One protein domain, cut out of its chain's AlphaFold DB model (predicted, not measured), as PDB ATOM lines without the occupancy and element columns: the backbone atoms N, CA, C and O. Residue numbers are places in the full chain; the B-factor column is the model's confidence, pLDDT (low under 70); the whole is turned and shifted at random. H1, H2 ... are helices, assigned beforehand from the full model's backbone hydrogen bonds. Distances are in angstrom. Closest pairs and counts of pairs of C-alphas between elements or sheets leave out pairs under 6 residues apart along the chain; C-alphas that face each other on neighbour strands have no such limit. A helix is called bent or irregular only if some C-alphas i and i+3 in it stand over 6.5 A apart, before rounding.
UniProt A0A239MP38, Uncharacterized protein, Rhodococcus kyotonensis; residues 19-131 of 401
ATOM      1  N   ASP A  19      29.969 -13.345 -25.891       84.38
ATOM      2  CA  ASP A  19      31.361 -13.179 -25.467       84.38
ATOM      3  C   ASP A  19      32.353 -13.401 -26.623       84.38
ATOM      4  O   ASP A  19      33.327 -12.659 -26.766       84.38
ATOM      5  N   GLU A  20      32.093 -14.380 -27.497       89.31
ATOM      6  CA  GLU A  20      32.938 -14.656 -28.666       89.31
ATOM      7  C   GLU A  20      32.846 -13.543 -29.726       89.31
ATOM      8  O   GLU A  20      33.870 -13.103 -30.257       89.31
ATOM      9  N   ALA A  21      31.640 -13.031 -29.995       92.19
ATOM     10  CA  ALA A  21      31.437 -11.920 -30.927       92.19
ATOM     11  C   ALA A  21      32.116 -10.630 -30.437       92.19
ATOM     12  O   ALA A  21      32.768  -9.932 -31.219       92.19
ATOM     13  N   VAL A  22      32.018 -10.341 -29.136       94.25
ATOM     14  CA  VAL A  22      32.694  -9.203 -28.499       94.25
ATOM     15  C   VAL A  22      34.208  -9.362 -28.583       94.25
ATOM     16  O   VAL A  22      34.893  -8.428 -29.000       94.25
ATOM     17  N   ALA A  23      34.743 -10.540 -28.250       94.94
ATOM     18  CA  ALA A  23      36.178 -10.803 -28.329       94.94
ATOM     19  C   ALA A  23      36.718 -10.616 -29.758       94.94
ATOM     20  O   ALA A  23      37.764  -9.990 -29.947       94.94
ATOM     21  N   ALA A  24      35.985 -11.091 -30.770       95.31
ATOM     22  CA  ALA A  24      36.345 -10.900 -32.171       95.31
ATOM     23  C   ALA A  24      36.313  -9.417 -32.586       95.31
ATOM     24  O   ALA A  24      37.239  -8.938 -33.246       95.31
ATOM     25  N   ALA A  25      35.282  -8.669 -32.179       95.88
ATOM     26  CA  ALA A  25      35.162  -7.246 -32.484       95.88
ATOM     27  C   ALA A  25      36.256  -6.406 -31.799       95.88
ATOM     28  O   ALA A  25      36.860  -5.550 -32.448       95.88
ATOM     29  N   LEU A  26      36.572  -6.697 -30.533       97.06
ATOM     30  CA  LEU A  26      37.676  -6.069 -29.802       97.06
ATOM     31  C   LEU A  26      39.035  -6.400 -30.425       97.06
ATOM     32  O   LEU A  26      39.863  -5.507 -30.565       97.06
ATOM     33  N   SER A  27      39.262  -7.648 -30.849       96.50
ATOM     34  CA  SER A  27      40.503  -8.028 -31.538       96.50
ATOM     35  C   SER A  27      40.672  -7.285 -32.861       96.50
ATOM     36  O   SER A  27      41.794  -6.939 -33.228       96.50
ATOM     37  N   TYR A  28      39.579  -7.024 -33.581       95.62
ATOM     38  CA  TYR A  28      39.651  -6.164 -34.752       95.62
ATOM     39  C   TYR A  28      40.032  -4.737 -34.354       95.62
ATOM     40  O   TYR A  28      40.925  -4.168 -34.980       95.62
ATOM     41  N   LEU A  29      39.343  -4.138 -33.372       95.19
ATOM     42  CA  LEU A  29      39.623  -2.759 -32.960       95.19
ATOM     43  C   LEU A  29      41.089  -2.614 -32.556       95.19
ATOM     44  O   LEU A  29      41.739  -1.681 -33.003       95.19
ATOM     45  N   ASP A  30      41.629  -3.600 -31.840       96.38
ATOM     46  CA  ASP A  30      43.030  -3.637 -31.415       96.38
ATOM     47  C   ASP A  30      44.000  -3.631 -32.604       96.38
ATOM     48  O   ASP A  30      45.023  -2.953 -32.582       96.38
ATOM     49  N   SER A  31      43.642  -4.309 -33.700       96.38
ATOM     50  CA  SER A  31      44.445  -4.304 -34.928       96.38
ATOM     51  C   SER A  31      44.454  -2.961 -35.672       96.38
ATOM     52  O   SER A  31      45.351  -2.727 -36.484       96.38
ATOM     53  N   VAL A  32      43.465  -2.095 -35.423       95.81
ATOM     54  CA  VAL A  32      43.337  -0.770 -36.054       95.81
ATOM     55  C   VAL A  32      43.889   0.324 -35.148       95.81
ATOM     56  O   VAL A  32      44.716   1.118 -35.592       95.81
ATOM     57  N   ASP A  33      43.443   0.350 -33.895       96.44
ATOM     58  CA  ASP A  33      43.918   1.237 -32.843       96.44
ATOM     59  C   ASP A  33      43.794   0.556 -31.459       96.44
ATOM     60  O   ASP A  33      42.689   0.452 -30.909       96.44
ATOM     61  N   PRO A  34      44.922   0.126 -30.861       96.06
ATOM     62  CA  PRO A  34      44.942  -0.485 -29.533       96.06
ATOM     63  C   PRO A  34      44.360   0.398 -28.422       96.06
ATOM     64  O   PRO A  34      43.812  -0.129 -27.453       96.06
ATOM     65  N   ALA A  35      44.462   1.728 -28.539       95.44
ATOM     66  CA  ALA A  35      43.918   2.638 -27.531       95.44
ATOM     67  C   ALA A  35      42.383   2.603 -27.548       95.44
ATOM     68  O   ALA A  35      41.767   2.286 -26.530       95.44
ATOM     69  N   THR A  36      41.773   2.785 -28.723       95.38
ATOM     70  CA  THR A  36      40.322   2.620 -28.913       95.38
ATOM     71  C   THR A  36      39.841   1.235 -28.459       95.38
ATOM     72  O   THR A  36      38.787   1.112 -27.842       95.38
ATOM     73  N   ALA A  37      40.605   0.167 -28.708       96.69
ATOM     74  CA  ALA A  37      40.227  -1.179 -28.272       96.69
ATOM     75  C   ALA A  37      40.217  -1.351 -26.745       96.69
ATOM     76  O   ALA A  37      39.341  -2.035 -26.205       96.69
ATOM     77  N   ALA A  38      41.177  -0.741 -26.046       96.88
ATOM     78  CA  ALA A  38      41.209  -0.727 -24.587       96.88
ATOM     79  C   ALA A  38      40.003   0.037 -24.016       96.88
ATOM     80  O   ALA A  38      39.341  -0.451 -23.101       96.88
ATOM     81  N   ASP A  39      39.664   1.173 -24.617       97.38
ATOM     82  CA  ASP A  39      38.547   2.023 -24.199       97.38
ATOM     83  C   ASP A  39      37.199   1.344 -24.436       97.38
ATOM     84  O   ASP A  39      36.346   1.306 -23.548       97.38
ATOM     85  N   ALA A  40      37.043   0.712 -25.601       97.81
ATOM     86  CA  ALA A  40      35.881  -0.096 -25.938       97.81
ATOM     87  C   ALA A  40      35.702  -1.266 -24.961       97.81
ATOM     88  O   ALA A  40      34.576  -1.579 -24.573       97.81
ATOM     89  N   ARG A  41      36.803  -1.900 -24.529       97.56
ATOM     90  CA  ARG A  41      36.766  -2.966 -23.520       97.56
ATOM     91  C   ARG A  41      36.286  -2.438 -22.174       97.56
ATOM     92  O   ARG A  41      35.376  -3.029 -21.605       97.56
ATOM     93  N   THR A  42      36.836  -1.323 -21.698       96.38
ATOM     94  CA  THR A  42      36.376  -0.682 -20.456       96.38
ATOM     95  C   THR A  42      34.891  -0.323 -20.532       96.38
ATOM     96  O   THR A  42      34.136  -0.621 -19.606       96.38
ATOM     97  N   GLY A  43      34.449   0.254 -21.654       97.00
ATOM     98  CA  GLY A  43      33.041   0.554 -21.899       97.00
ATOM     99  C   GLY A  43      32.154  -0.695 -21.876       97.00
ATOM    100  O   GLY A  43      31.104  -0.696 -21.237       97.00
ATOM    101  N   TRP A  44      32.582  -1.777 -22.530       97.44
ATOM    102  CA  TRP A  44      31.833  -3.033 -22.580       97.44
ATOM    103  C   TRP A  44      31.741  -3.729 -21.222       97.44
ATOM    104  O   TRP A  44      30.673  -4.222 -20.856       97.44
ATOM    105  N   GLU A  45      32.838  -3.769 -20.466       95.75
ATOM    106  CA  GLU A  45      32.867  -4.336 -19.117       95.75
ATOM    107  C   GLU A  45      31.907  -3.579 -18.194       95.75
ATOM    108  O   GLU A  45      31.072  -4.200 -17.535       95.75
ATOM    109  N   GLY A  46      31.950  -2.244 -18.215       95.44
ATOM    110  CA  GLY A  46      31.025  -1.407 -17.455       95.44
ATOM    111  C   GLY A  46      29.561  -1.601 -17.859       95.44
ATOM    112  O   GLY A  46      28.701  -1.784 -16.997       95.44
ATOM    113  N   LEU A  47      29.276  -1.641 -19.163       96.69
ATOM    114  CA  LEU A  47      27.932  -1.903 -19.681       96.69
ATOM    115  C   LEU A  47      27.415  -3.288 -19.272       96.69
ATOM    116  O   LEU A  47      26.251  -3.433 -18.902       96.69
ATOM    117  N   SER A  48      28.272  -4.307 -19.316       94.56
ATOM    118  CA  SER A  48      27.911  -5.687 -18.979       94.56
ATOM    119  C   SER A  48      27.534  -5.844 -17.505       94.56
ATOM    120  O   SER A  48      26.670  -6.654 -17.187       94.56
ATOM    121  N   LEU A  49      28.128  -5.047 -16.607       92.69
ATOM    122  CA  LEU A  49      27.792  -5.059 -15.178       92.69
ATOM    123  C   LEU A  49      26.365  -4.580 -14.884       92.69
ATOM    124  O   LEU A  49      25.784  -4.992 -13.883       92.69
ATOM    125  N   VAL A  50      25.810  -3.719 -15.741       90.50
ATOM    126  CA  VAL A  50      24.467  -3.138 -15.568       90.50
ATOM    127  C   VAL A  50      23.445  -3.665 -16.571       90.50
ATOM    128  O   VAL A  50      22.294  -3.237 -16.569       90.50
ATOM    129  N   SER A  51      23.854  -4.581 -17.449       90.56
ATOM    130  CA  SER A  51      22.981  -5.177 -18.456       90.56
ATOM    131  C   SER A  51      22.394  -6.505 -17.977       90.56
ATOM    132  O   SER A  51      23.053  -7.252 -17.249       90.56
ATOM    133  N   PRO A  52      21.175  -6.857 -18.418       85.94
ATOM    134  CA  PRO A  52      20.653  -8.205 -18.256       85.94
ATOM    135  C   PRO A  52      21.565  -9.260 -18.892       85.94
ATOM    136  O   PRO A  52      22.289  -9.005 -19.852       85.94
ATOM    137  N   VAL A  53      21.438 -10.504 -18.425       83.94
ATOM    138  CA  VAL A  53      22.197 -11.661 -18.948       83.94
ATOM    139  C   VAL A  53      21.970 -11.885 -20.451       83.94
ATOM    140  O   VAL A  53      22.832 -12.432 -21.132       83.94
ATOM    141  N   ALA A  54      20.815 -11.473 -20.976       83.88
ATOM    142  CA  ALA A  54      20.479 -11.598 -22.393       83.88
ATOM    143  C   ALA A  54      21.226 -10.599 -23.301       83.88
ATOM    144  O   ALA A  54      21.187 -10.757 -24.520       83.88
ATOM    145  N   GLY A  55      21.894  -9.594 -22.728       88.88
ATOM    146  CA  GLY A  55      22.622  -8.558 -23.453       88.88
ATOM    147  C   GLY A  55      22.163  -7.139 -23.099       88.88
ATOM    148  O   GLY A  55      21.255  -6.958 -22.282       88.88
ATOM    149  N   PRO A  56      22.800  -6.119 -23.702       93.00
ATOM    150  CA  PRO A  56      22.503  -4.724 -23.414       93.00
ATOM    151  C   PRO A  56      21.110  -4.306 -23.897       93.00
ATOM    152  O   PRO A  56      20.652  -4.687 -24.979       93.00
ATOM    153  N   THR A  57      20.462  -3.464 -23.099       92.31
ATOM    154  CA  THR A  57      19.214  -2.768 -23.426       92.31
ATOM    155  C   THR A  57      19.503  -1.280 -23.586       92.31
ATOM    156  O   THR A  57      20.552  -0.789 -23.153       92.31
ATOM    157  N   GLN A  58      18.579  -0.518 -24.172       93.94
ATOM    158  CA  GLN A  58      18.717   0.936 -24.182       93.94
ATOM    159  C   GLN A  58      18.821   1.484 -22.746       93.94
ATOM    160  O   GLN A  58      19.614   2.396 -22.506       93.94
ATOM    161  N   ASN A  59      18.070   0.916 -21.795       90.69
ATOM    162  CA  ASN A  59      18.108   1.348 -20.397       90.69
ATOM    163  C   ASN A  59      19.479   1.104 -19.751       90.69
ATOM    164  O   ASN A  59      20.028   2.009 -19.120       90.69
ATOM    165  N   SER A  60      20.060  -0.091 -19.926       92.38
ATOM    166  CA  SER A  60      21.368  -0.409 -19.339       92.38
ATOM    167  C   SER A  60      22.485   0.430 -19.953       92.38
ATOM    168  O   SER A  60      23.359   0.913 -19.235       92.38
ATOM    169  N   LEU A  61      22.411   0.697 -21.260       96.00
ATOM    170  CA  LEU A  61      23.340   1.583 -21.952       96.00
ATOM    171  C   LEU A  61      23.268   3.021 -21.440       96.00
ATOM    172  O   LEU A  61      24.298   3.616 -21.132       96.00
ATOM    173  N   GLN A  62      22.064   3.582 -21.344       94.38
ATOM    174  CA  GLN A  62      21.862   4.944 -20.852       94.38
ATOM    175  C   GLN A  62      22.277   5.065 -19.384       94.38
ATOM    176  O   GLN A  62      22.978   6.007 -19.030       94.38
ATOM    177  N   THR A  63      21.952   4.075 -18.553       91.38
ATOM    178  CA  THR A  63      22.397   4.015 -17.153       91.38
ATOM    179  C   THR A  63      23.923   3.959 -17.057       91.38
ATOM    180  O   THR A  63      24.530   4.729 -16.313       91.38
ATOM    181  N   PHE A  64      24.579   3.103 -17.847       96.00
ATOM    182  CA  PHE A  64      26.037   3.043 -17.875       96.00
ATOM    183  C   PHE A  64      26.649   4.383 -18.291       96.00
ATOM    184  O   PHE A  64      27.450   4.944 -17.551       96.00
ATOM    185  N   LEU A  65      26.259   4.917 -19.447       96.50
ATOM    186  CA  LEU A  65      26.875   6.113 -20.019       96.50
ATOM    187  C   LEU A  65      26.579   7.382 -19.218       96.50
ATOM    188  O   LEU A  65      27.461   8.209 -19.020       96.50
ATOM    189  N   TRP A  66      25.327   7.571 -18.801       94.25
ATOM    190  CA  TRP A  66      24.865   8.851 -18.263       94.25
ATOM    191  C   TRP A  66      25.057   8.972 -16.756       94.25
ATOM    192  O   TRP A  66      25.184  10.094 -16.266       94.25
ATOM    193  N   LEU A  67      25.095   7.843 -16.040       90.56
ATOM    194  CA  LEU A  67      25.279   7.792 -14.591       90.56
ATOM    195  C   LEU A  67      26.650   7.212 -14.225       90.56
ATOM    196  O   LEU A  67      27.471   7.909 -13.634       90.56
ATOM    197  N   HIS A  68      26.925   5.953 -14.574       92.69
ATOM    198  CA  HIS A  68      28.119   5.272 -14.065       92.69
ATOM    199  C   HIS A  68      29.417   5.802 -14.661       92.69
ATOM    200  O   HIS A  68      30.345   6.097 -13.917       92.69
ATOM    201  N   LEU A  69      29.490   5.969 -15.978       94.25
ATOM    202  CA  LEU A  69      30.698   6.427 -16.656       94.25
ATOM    203  C   LEU A  69      31.093   7.839 -16.213       94.25
ATOM    204  O   LEU A  69      32.279   8.104 -16.024       94.25
ATOM    205  N   ARG A  70      30.100   8.704 -15.961       88.50
ATOM    206  CA  ARG A  70      30.308  10.024 -15.356       88.50
ATOM    207  C   ARG A  70      30.922   9.917 -13.963       88.50
ATOM    208  O   ARG A  70      31.881  10.614 -13.674       88.50
ATOM    209  N   VAL A  71      30.362   9.075 -13.094       86.69
ATOM    210  CA  VAL A  71      30.835   8.940 -11.703       86.69
ATOM    211  C   VAL A  71      32.218   8.286 -11.634       86.69
ATOM    212  O   VAL A  71      33.010   8.609 -10.756       86.69
ATOM    213  N   LEU A  72      32.514   7.362 -12.550       84.50
ATOM    214  CA  LEU A  72      33.775   6.623 -12.584       84.50
ATOM    215  C   LEU A  72      34.935   7.414 -13.206       84.50
ATOM    216  O   LEU A  72      36.087   7.023 -13.020       84.50
ATOM    217  N   SER A  73      34.653   8.491 -13.942       82.75
ATOM    218  CA  SER A  73      35.665   9.253 -14.673       82.75
ATOM    219  C   SER A  73      35.829  10.645 -14.073       82.75
ATOM    220  O   SER A  73      34.937  11.479 -14.170       82.75
ATOM    221  N   GLU A  74      36.997  10.920 -13.493       81.06
ATOM    222  CA  GLU A  74      37.363  12.276 -13.051       81.06
ATOM    223  C   GLU A  74      37.665  13.213 -14.238       81.06
ATOM    224  O   GLU A  74      37.628  14.434 -14.095       81.06
ATOM    225  N   ASP A  75      37.949  12.635 -15.410       91.06
ATOM    226  CA  ASP A  75      38.253  13.326 -16.661       91.06
ATOM    227  C   ASP A  75      37.122  13.110 -17.682       91.06
ATOM    228  O   ASP A  75      36.840  11.983 -18.106       91.06
ATOM    229  N   PHE A  76      36.461  14.203 -18.072       89.50
ATOM    230  CA  PHE A  76      35.336  14.178 -19.007       89.50
ATOM    231  C   PHE A  76      35.753  13.829 -20.437       89.50
ATOM    232  O   PHE A  76      34.985  13.156 -21.128       89.50
ATOM    233  N   ASP A  77      36.950  14.240 -20.869       91.75
ATOM    234  CA  ASP A  77      37.456  13.905 -22.204       91.75
ATOM    235  C   ASP A  77      37.675  12.390 -22.280       91.75
ATOM    236  O   ASP A  77      37.221  11.725 -23.211       91.75
ATOM    237  N   ARG A  78      38.227  11.812 -21.206       94.06
ATOM    238  CA  ARG A  78      38.390  10.364 -21.076       94.06
ATOM    239  C   ARG A  78      37.060   9.608 -21.072       94.06
ATOM    240  O   ARG A  78      36.947   8.558 -21.706       94.06
ATOM    241  N   ALA A  79      36.059  10.113 -20.353       95.69
ATOM    242  CA  ALA A  79      34.720   9.526 -20.342       95.69
ATOM    243  C   ALA A  79      34.102   9.526 -21.749       95.69
ATOM    244  O   ALA A  79      33.460   8.557 -22.159       95.69
ATOM    245  N   TRP A  80      34.313  10.606 -22.501       97.25
ATOM    246  CA  TRP A  80      33.825  10.718 -23.866       97.25
ATOM    247  C   TRP A  80      34.543   9.776 -24.834       97.25
ATOM    248  O   TRP A  80      33.867   9.122 -25.628       97.25
ATOM    249  N   ASP A  81      35.865   9.626 -24.724       96.81
ATOM    250  CA  ASP A  81      36.634   8.662 -25.523       96.81
ATOM    251  C   ASP A  81      36.132   7.225 -25.308       96.81
ATOM    252  O   ASP A  81      35.896   6.490 -26.269       96.81
ATOM    253  N   ILE A  82      35.846   6.845 -24.054       97.75
ATOM    254  CA  ILE A  82      35.240   5.543 -23.726       97.75
ATOM    255  C   ILE A  82      33.856   5.397 -24.371       97.75
ATOM    256  O   ILE A  82      33.544   4.340 -24.925       97.75
ATOM    257  N   ALA A  83      33.021   6.440 -24.334       98.19
ATOM    258  CA  ALA A  83      31.701   6.411 -24.961       98.19
ATOM    259  C   ALA A  83      31.786   6.263 -26.494       98.19
ATOM    260  O   ALA A  83      31.013   5.495 -27.071       98.19
ATOM    261  N   GLN A  84      32.735   6.944 -27.147       98.44
ATOM    262  CA  GLN A  84      32.989   6.817 -28.588       98.44
ATOM    263  C   GLN A  84      33.483   5.414 -28.954       98.44
ATOM    264  O   GLN A  84      32.920   4.771 -29.839       98.44
ATOM    265  N   ALA A  85      34.473   4.897 -28.229       98.31
ATOM    266  CA  ALA A  85      35.014   3.566 -28.468       98.31
ATOM    267  C   ALA A  85      33.965   2.461 -28.238       98.31
ATOM    268  O   ALA A  85      33.880   1.493 -28.998       98.31
ATOM    269  N   LEU A  86      33.109   2.620 -27.220       98.50
ATOM    270  CA  LEU A  86      31.968   1.735 -27.002       98.50
ATOM    271  C   LEU A  86      30.951   1.827 -28.150       98.50
ATOM    272  O   LEU A  86      30.405   0.799 -28.551       98.50
ATOM    273  N   ALA A  87      30.710   3.015 -28.711       98.44
ATOM    274  CA  ALA A  87      29.847   3.172 -29.880       98.44
ATOM    275  C   ALA A  87      30.380   2.383 -31.087       98.44
ATOM    276  O   ALA A  87      29.622   1.638 -31.710       98.44
ATOM    277  N   ASP A  88      31.683   2.467 -31.365       98.25
ATOM    278  CA  ASP A  88      32.324   1.727 -32.459       98.25
ATOM    279  C   ASP A  88      32.230   0.206 -32.269       98.25
ATOM    280  O   ASP A  88      31.999  -0.541 -33.227       98.25
ATOM    281  N   LEU A  89      32.374  -0.270 -31.029       98.12
ATOM    282  CA  LEU A  89      32.162  -1.677 -30.693       98.12
ATOM    283  C   LEU A  89      30.702  -2.099 -30.919       98.12
ATOM    284  O   LEU A  89      30.451  -3.130 -31.540       98.12
ATOM    285  N   LEU A  90      29.739  -1.304 -30.454       97.81
ATOM    286  CA  LEU A  90      28.311  -1.587 -30.612       97.81
ATOM    287  C   LEU A  90      27.887  -1.611 -32.087       97.81
ATOM    288  O   LEU A  90      27.158  -2.519 -32.487       97.81
ATOM    289  N   ASP A  91      28.384  -0.686 -32.915       97.19
ATOM    290  CA  ASP A  91      28.134  -0.671 -34.364       97.19
ATOM    291  C   ASP A  91      28.626  -1.976 -35.019       97.19
ATOM    292  O   ASP A  91      27.916  -2.587 -35.823       97.19
ATOM    293  N   ARG A  92      29.808  -2.466 -34.623       96.19
ATOM    294  CA  ARG A  92      30.373  -3.737 -35.121       96.19
ATOM    295  C   ARG A  92      29.568  -4.959 -34.720       96.19
ATOM    296  O   ARG A  92      29.493  -5.914 -35.490       96.19
ATOM    297  N   LEU A  93      28.975  -4.925 -33.534       95.62
ATOM    298  CA  LEU A  93      28.091  -5.975 -33.037       95.62
ATOM    299  C   LEU A  93      26.683  -5.895 -33.657       95.62
ATOM    300  O   LEU A  93      25.837  -6.738 -33.372       95.62
ATOM    301  N   GLY A  94      26.419  -4.911 -34.525       95.12
ATOM    302  CA  GLY A  94      25.120  -4.714 -35.172       95.12
ATOM    303  C   GLY A  94      24.110  -3.948 -34.312       95.12
ATOM    304  O   GLY A  94      22.938  -3.852 -34.675       95.12
ATOM    305  N   HIS A  95      24.546  -3.358 -33.198       95.00
ATOM    306  CA  HIS A  95      23.724  -2.563 -32.290       95.00
ATOM    307  C   HIS A  95      23.748  -1.071 -32.650       95.00
ATOM    308  O   HIS A  95      23.981  -0.218 -31.795       95.00
ATOM    309  N   GLY A  96      23.468  -0.729 -33.912       95.25
ATOM    310  CA  GLY A  96      23.630   0.646 -34.407       95.25
ATOM    311  C   GLY A  96      22.819   1.705 -33.650       95.25
ATOM    312  O   GLY A  96      23.316   2.791 -33.372       95.25
ATOM    313  N   ARG A  97      21.604   1.369 -33.191       93.56
ATOM    314  CA  ARG A  97      20.801   2.272 -32.341       93.56
ATOM    315  C   ARG A  97      21.488   2.580 -31.006       93.56
ATOM    316  O   ARG A  97      21.361   3.687 -30.494       93.56
ATOM    317  N   TYR A  98      22.185   1.607 -30.427       96.25
ATOM    318  CA  TYR A  98      22.919   1.790 -29.176       96.25
ATOM    319  C   TYR A  98      24.194   2.592 -29.413       96.25
ATOM    320  O   TYR A  98      24.477   3.520 -28.661       96.25
ATOM    321  N   ALA A  99      24.906   2.311 -30.506       97.88
ATOM    322  CA  ALA A  99      26.040   3.121 -30.928       97.88
ATOM    323  C   ALA A  99      25.643   4.595 -31.107       97.88
ATOM    324  O   ALA A  99      26.314   5.475 -30.575       97.88
ATOM    325  N   ASP A 100      24.505   4.869 -31.756       97.31
ATOM    326  CA  ASP A 100      23.966   6.223 -31.928       97.31
ATOM    327  C   ASP A 100      23.703   6.938 -30.600       97.31
ATOM    328  O   ASP A 100      23.985   8.129 -30.483       97.31
ATOM    329  N   ILE A 101      23.200   6.227 -29.585       96.31
ATOM    330  CA  ILE A 101      23.016   6.789 -28.241       96.31
ATOM    331  C   ILE A 101      24.373   7.093 -27.608       96.31
ATOM    332  O   ILE A 101      24.565   8.199 -27.097       96.31
ATOM    333  N   ALA A 102      25.317   6.153 -27.676       97.88
ATOM    334  CA  ALA A 102      26.651   6.302 -27.102       97.88
ATOM    335  C   ALA A 102      27.398   7.517 -27.667       97.88
ATOM    336  O   ALA A 102      27.902   8.334 -26.898       97.88
ATOM    337  N   ARG A 103      27.347   7.720 -28.987       97.81
ATOM    338  CA  ARG A 103      27.966   8.873 -29.661       97.81
ATOM    339  C   ARG A 103      27.084  10.118 -29.764       97.81
ATOM    340  O   ARG A 103      27.455  11.072 -30.447       97.81
ATOM    341  N   SER A 104      25.906  10.125 -29.143       97.50
ATOM    342  CA  SER A 104      24.974  11.247 -29.268       97.50
ATOM    343  C   SER A 104      25.503  12.517 -28.596       97.50
ATOM    344  O   SER A 104      26.190  12.468 -27.573       97.50
ATOM    345  N   SER A 105      25.095  13.678 -29.119       96.50
ATOM    346  CA  SER A 105      25.370  14.967 -28.470       96.50
ATOM    347  C   SER A 105      24.811  15.022 -27.048       96.50
ATOM    348  O   SER A 105      25.427  15.622 -26.177       96.50
ATOM    349  N   ARG A 106      23.683  14.346 -26.790       96.00
ATOM    350  CA  ARG A 106      23.075  14.270 -25.458       96.00
ATOM    351  C   ARG A 106      23.977  13.537 -24.464       96.00
ATOM    352  O   ARG A 106      24.137  14.012 -23.346       96.00
ATOM    353  N   THR A 107      24.579  12.416 -24.865       97.00
ATOM    354  CA  THR A 107      25.548  11.693 -24.025       97.00
ATOM    355  C   THR A 107      26.753  12.577 -23.714       97.00
ATOM    356  O   THR A 107      27.118  12.707 -22.549       97.00
ATOM    357  N   HIS A 108      27.301  13.269 -24.716       96.88
ATOM    358  CA  HIS A 108      28.386  14.228 -24.501       96.88
ATOM    359  C   HIS A 108      27.989  15.344 -23.520       96.88
ATOM    360  O   HIS A 108      28.692  15.589 -22.548       96.88
ATOM    361  N   GLU A 109      26.831  15.984 -23.723       95.56
ATOM    362  CA  GLU A 109      26.311  17.065 -22.870       95.56
ATOM    363  C   GLU A 109      26.121  16.661 -21.401       95.56
ATOM    364  O   GLU A 109      26.215  17.522 -20.521       95.56
ATOM    365  N   LEU A 110      25.813  15.388 -21.139       95.44
ATOM    366  CA  LEU A 110      25.698  14.837 -19.790       95.44
ATOM    367  C   LEU A 110      27.069  14.576 -19.172       95.44
ATOM    368  O   LEU A 110      27.280  14.928 -18.014       95.44
ATOM    369  N   LEU A 111      27.999  14.005 -19.937       95.31
ATOM    370  CA  LEU A 111      29.353  13.721 -19.462       95.31
ATOM    371  C   LEU A 111      30.114  15.007 -19.109       95.31
ATOM    372  O   LEU A 111      30.750  15.054 -18.067       95.31
ATOM    373  N   VAL A 112      29.983  16.065 -19.916       94.56
ATOM    374  CA  VAL A 112      30.695  17.348 -19.719       94.56
ATOM    375  C   VAL A 112      29.938  18.355 -18.838       94.56
ATOM    376  O   VAL A 112      30.245  19.550 -18.842       94.56
ATOM    377  N   ALA A 113      28.889  17.923 -18.131       93.69
ATOM    378  CA  ALA A 113      28.119  18.812 -17.267       93.69
ATOM    379  C   ALA A 113      29.012  19.371 -16.131       93.69
ATOM    380  O   ALA A 113      29.651  18.589 -15.429       93.69
ATOM    381  N   PRO A 114      29.051  20.705 -15.926       91.00
ATOM    382  CA  PRO A 114      30.062  21.351 -15.080       91.00
ATOM    383  C   PRO A 114      29.875  21.110 -13.579       91.00
ATOM    384  O   PRO A 114      30.822  21.249 -12.810       91.00
ATOM    385  N   ASP A 115      28.656  20.782 -13.160       90.88
ATOM    386  CA  ASP A 115      28.272  20.564 -11.773       90.88
ATOM    387  C   ASP A 115      27.130  19.542 -11.687       90.88
ATOM    388  O   ASP A 115      26.466  19.222 -12.682       90.88
ATOM    389  N   ASP A 116      26.919  19.010 -10.482       88.50
ATOM    390  CA  ASP A 116      25.896  18.000 -10.226       88.50
ATOM    391  C   ASP A 116      24.484  18.528 -10.460       88.50
ATOM    392  O   ASP A 116      23.661  17.794 -10.992       88.50
ATOM    393  N   GLU A 117      24.174  19.776 -10.118       90.81
ATOM    394  CA  GLU A 117      22.826  20.333 -10.292       90.81
ATOM    395  C   GLU A 117      22.431  20.384 -11.776       90.81
ATOM    396  O   GLU A 117      21.365  19.908 -12.185       90.81
ATOM    397  N   THR A 118      23.336  20.894 -12.612       92.50
ATOM    398  CA  THR A 118      23.182  20.943 -14.064       92.50
ATOM    399  C   THR A 118      23.072  19.545 -14.647       92.50
ATOM    400  O   THR A 118      22.240  19.319 -15.531       92.50
ATOM    401  N   TRP A 119      23.892  18.607 -14.163       92.50
ATOM    402  CA  TRP A 119      23.814  17.218 -14.586       92.50
ATOM    403  C   TRP A 119      22.467  16.589 -14.223       92.50
ATOM    404  O   TRP A 119      21.808  16.080 -15.122       92.50
ATOM    405  N   HIS A 120      22.010  16.684 -12.969       87.31
ATOM    406  CA  HIS A 120      20.743  16.094 -12.514       87.31
ATOM    407  C   HIS A 120      19.566  16.598 -13.353       87.31
ATOM    408  O   HIS A 120      18.742  15.807 -13.815       87.31
ATOM    409  N   ARG A 121      19.518  17.910 -13.626       90.19
ATOM    410  CA  ARG A 121      18.485  18.499 -14.486       90.19
ATOM    411  C   ARG A 121      18.530  17.925 -15.906       90.19
ATOM    412  O   ARG A 121      17.505  17.485 -16.421       90.19
ATOM    413  N   ARG A 122      19.708  17.907 -16.540       93.25
ATOM    414  CA  ARG A 122      19.875  17.373 -17.906       93.25
ATOM    415  C   ARG A 122      19.600  15.874 -17.976       93.25
ATOM    416  O   ARG A 122      19.060  15.413 -18.976       93.25
ATOM    417  N   TYR A 123      19.978  15.128 -16.944       89.75
ATOM    418  CA  TYR A 123      19.755  13.692 -16.831       89.75
ATOM    419  C   TYR A 123      18.259  13.393 -16.775       89.75
ATOM    420  O   TYR A 123      17.773  12.609 -17.586       89.75
ATOM    421  N   GLY A 124      17.509  14.093 -15.916       84.69
ATOM    422  CA  GLY A 124      16.051  13.972 -15.857       84.69
ATOM    423  C   GLY A 124      15.379  14.285 -17.199       84.69
ATOM    424  O   GLY A 124      14.547  13.511 -17.671       84.69
ATOM    425  N   GLU A 125      15.798  15.366 -17.867       88.56
ATOM    426  CA  GLU A 125      15.326  15.714 -19.217       88.56
ATOM    427  C   GLU A 125      15.668  14.617 -20.247       88.56
ATOM    428  O   GLU A 125      14.826  14.240 -21.058       88.56
ATOM    429  N   ALA A 126      16.888  14.070 -20.217       90.50
ATOM    430  CA  ALA A 126      17.332  13.031 -21.146       90.50
ATOM    431  C   ALA A 126      16.591  11.702 -20.949       90.50
ATOM    432  O   ALA A 126      16.216  11.059 -21.930       90.50
ATOM    433  N   VAL A 127      16.349  11.301 -19.698       85.88
ATOM    434  CA  VAL A 127      15.577  10.098 -19.364       85.88
ATOM    435  C   VAL A 127      14.125  10.259 -19.809       85.88
ATOM    436  O   VAL A 127      13.593   9.354 -20.454       85.88
ATOM    437  N   ALA A 128      13.507  11.419 -19.572       82.25
ATOM    438  CA  ALA A 128      12.161  11.719 -20.063       82.25
ATOM    439  C   ALA A 128      12.079  11.678 -21.606       82.25
ATOM    440  O   ALA A 128      11.145  11.106 -22.177       82.25
ATOM    441  N   ASP A 129      13.091  12.212 -22.296       86.94
ATOM    442  CA  ASP A 129      13.158  12.234 -23.762       86.94
ATOM    443  C   ASP A 129      13.508  10.865 -24.382       86.94
ATOM    444  O   ASP A 129      13.154  10.603 -25.536       86.94
ATOM    445  N   SER A 130      14.168   9.973 -23.629       86.88
ATOM    446  CA  SER A 130      14.671   8.664 -24.097       86.88
ATOM    447  C   SER A 130      13.581   7.753 -24.664       86.88
ATOM    448  O   SER A 130      13.835   6.862 -25.481       86.88
ATOM    449  N   GLY A 131      12.352   7.976 -24.206       86.31
ATOM    450  CA  GLY A 131      11.168   7.260 -24.627       86.31
ATOM    451  C   GLY A 131      10.982   5.858 -24.074       86.31
ATOM    452  O   GLY A 131      10.014   5.204 -24.466       86.31
TER     453      GLY A 131
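AT A GLANCE: This is residues 19 to 131 of the 401 residues of an uncharacterized protein of Rhodococcus kyotonensis (UniProt A0A239MP38). Helix H4 forms the core of an all-helix domain, with H2 crossing it and the short H5 side by side with it. H3 and H6 also pack on H4, while H1 and H7 make opposite ends of the longest axis. The 113 printed residues hold seven named helices, H1 to H7 in chain order, and no named strand. The whole is compact, radius of gyration of the C-alphas 13.5 A, spanning 40 by 28 by 21 A.

IN THESE COORDINATES: The longest helices are H4, residues 76 to 92, 24.6 A, and H2, residues 34 to 50, 24.9 A. H1, residues 19 to 32, 20.2 A, begins at C-alpha 19 (31.361, -13.179, -25.467). H3 is residues 58 to 72, 19.8 A, only just irregular: C-alphas 66 and 69 are 6.52 A apart. H5 is residues 96 to 102 and H6 residues 105 to 111. H7, residues 116 to 129, 19.5 A, ends at C-alpha 129 (13.158, 12.234, -23.762).

HOW THE PARTS SIT: H4 is the hub, touching five helices. H2 touches it about perpendicular, 85 degrees, closest C-alphas Ala 40 and Leu 86, 4.4 A. H4 and H5 form a hairpin at a shallow tilt of 5 degrees, closest C-alphas Ala 87 and Ala 99, 3.9 A. H3 touches H4 with residues 65 to 70 alone, closest C-alphas Leu 69 and Ala 79, 6.3 A. H7 touches H6, closest C-alphas Leu 110 and Trp 119, 6.0 A. H1 and H7 are apart. Every O i to N i+4 pair is within hydrogen-bond range in H1, H4, H5, H6 and H7, against 12 of 13 in H2 and 9 of 11 in H3.

THE WHOLE: The farthest C-alphas, Ser 31 and Glu 117, are 41.0 A apart. The printed part has no cut, no link is long, and no printed residue is under 70 in pLDDT.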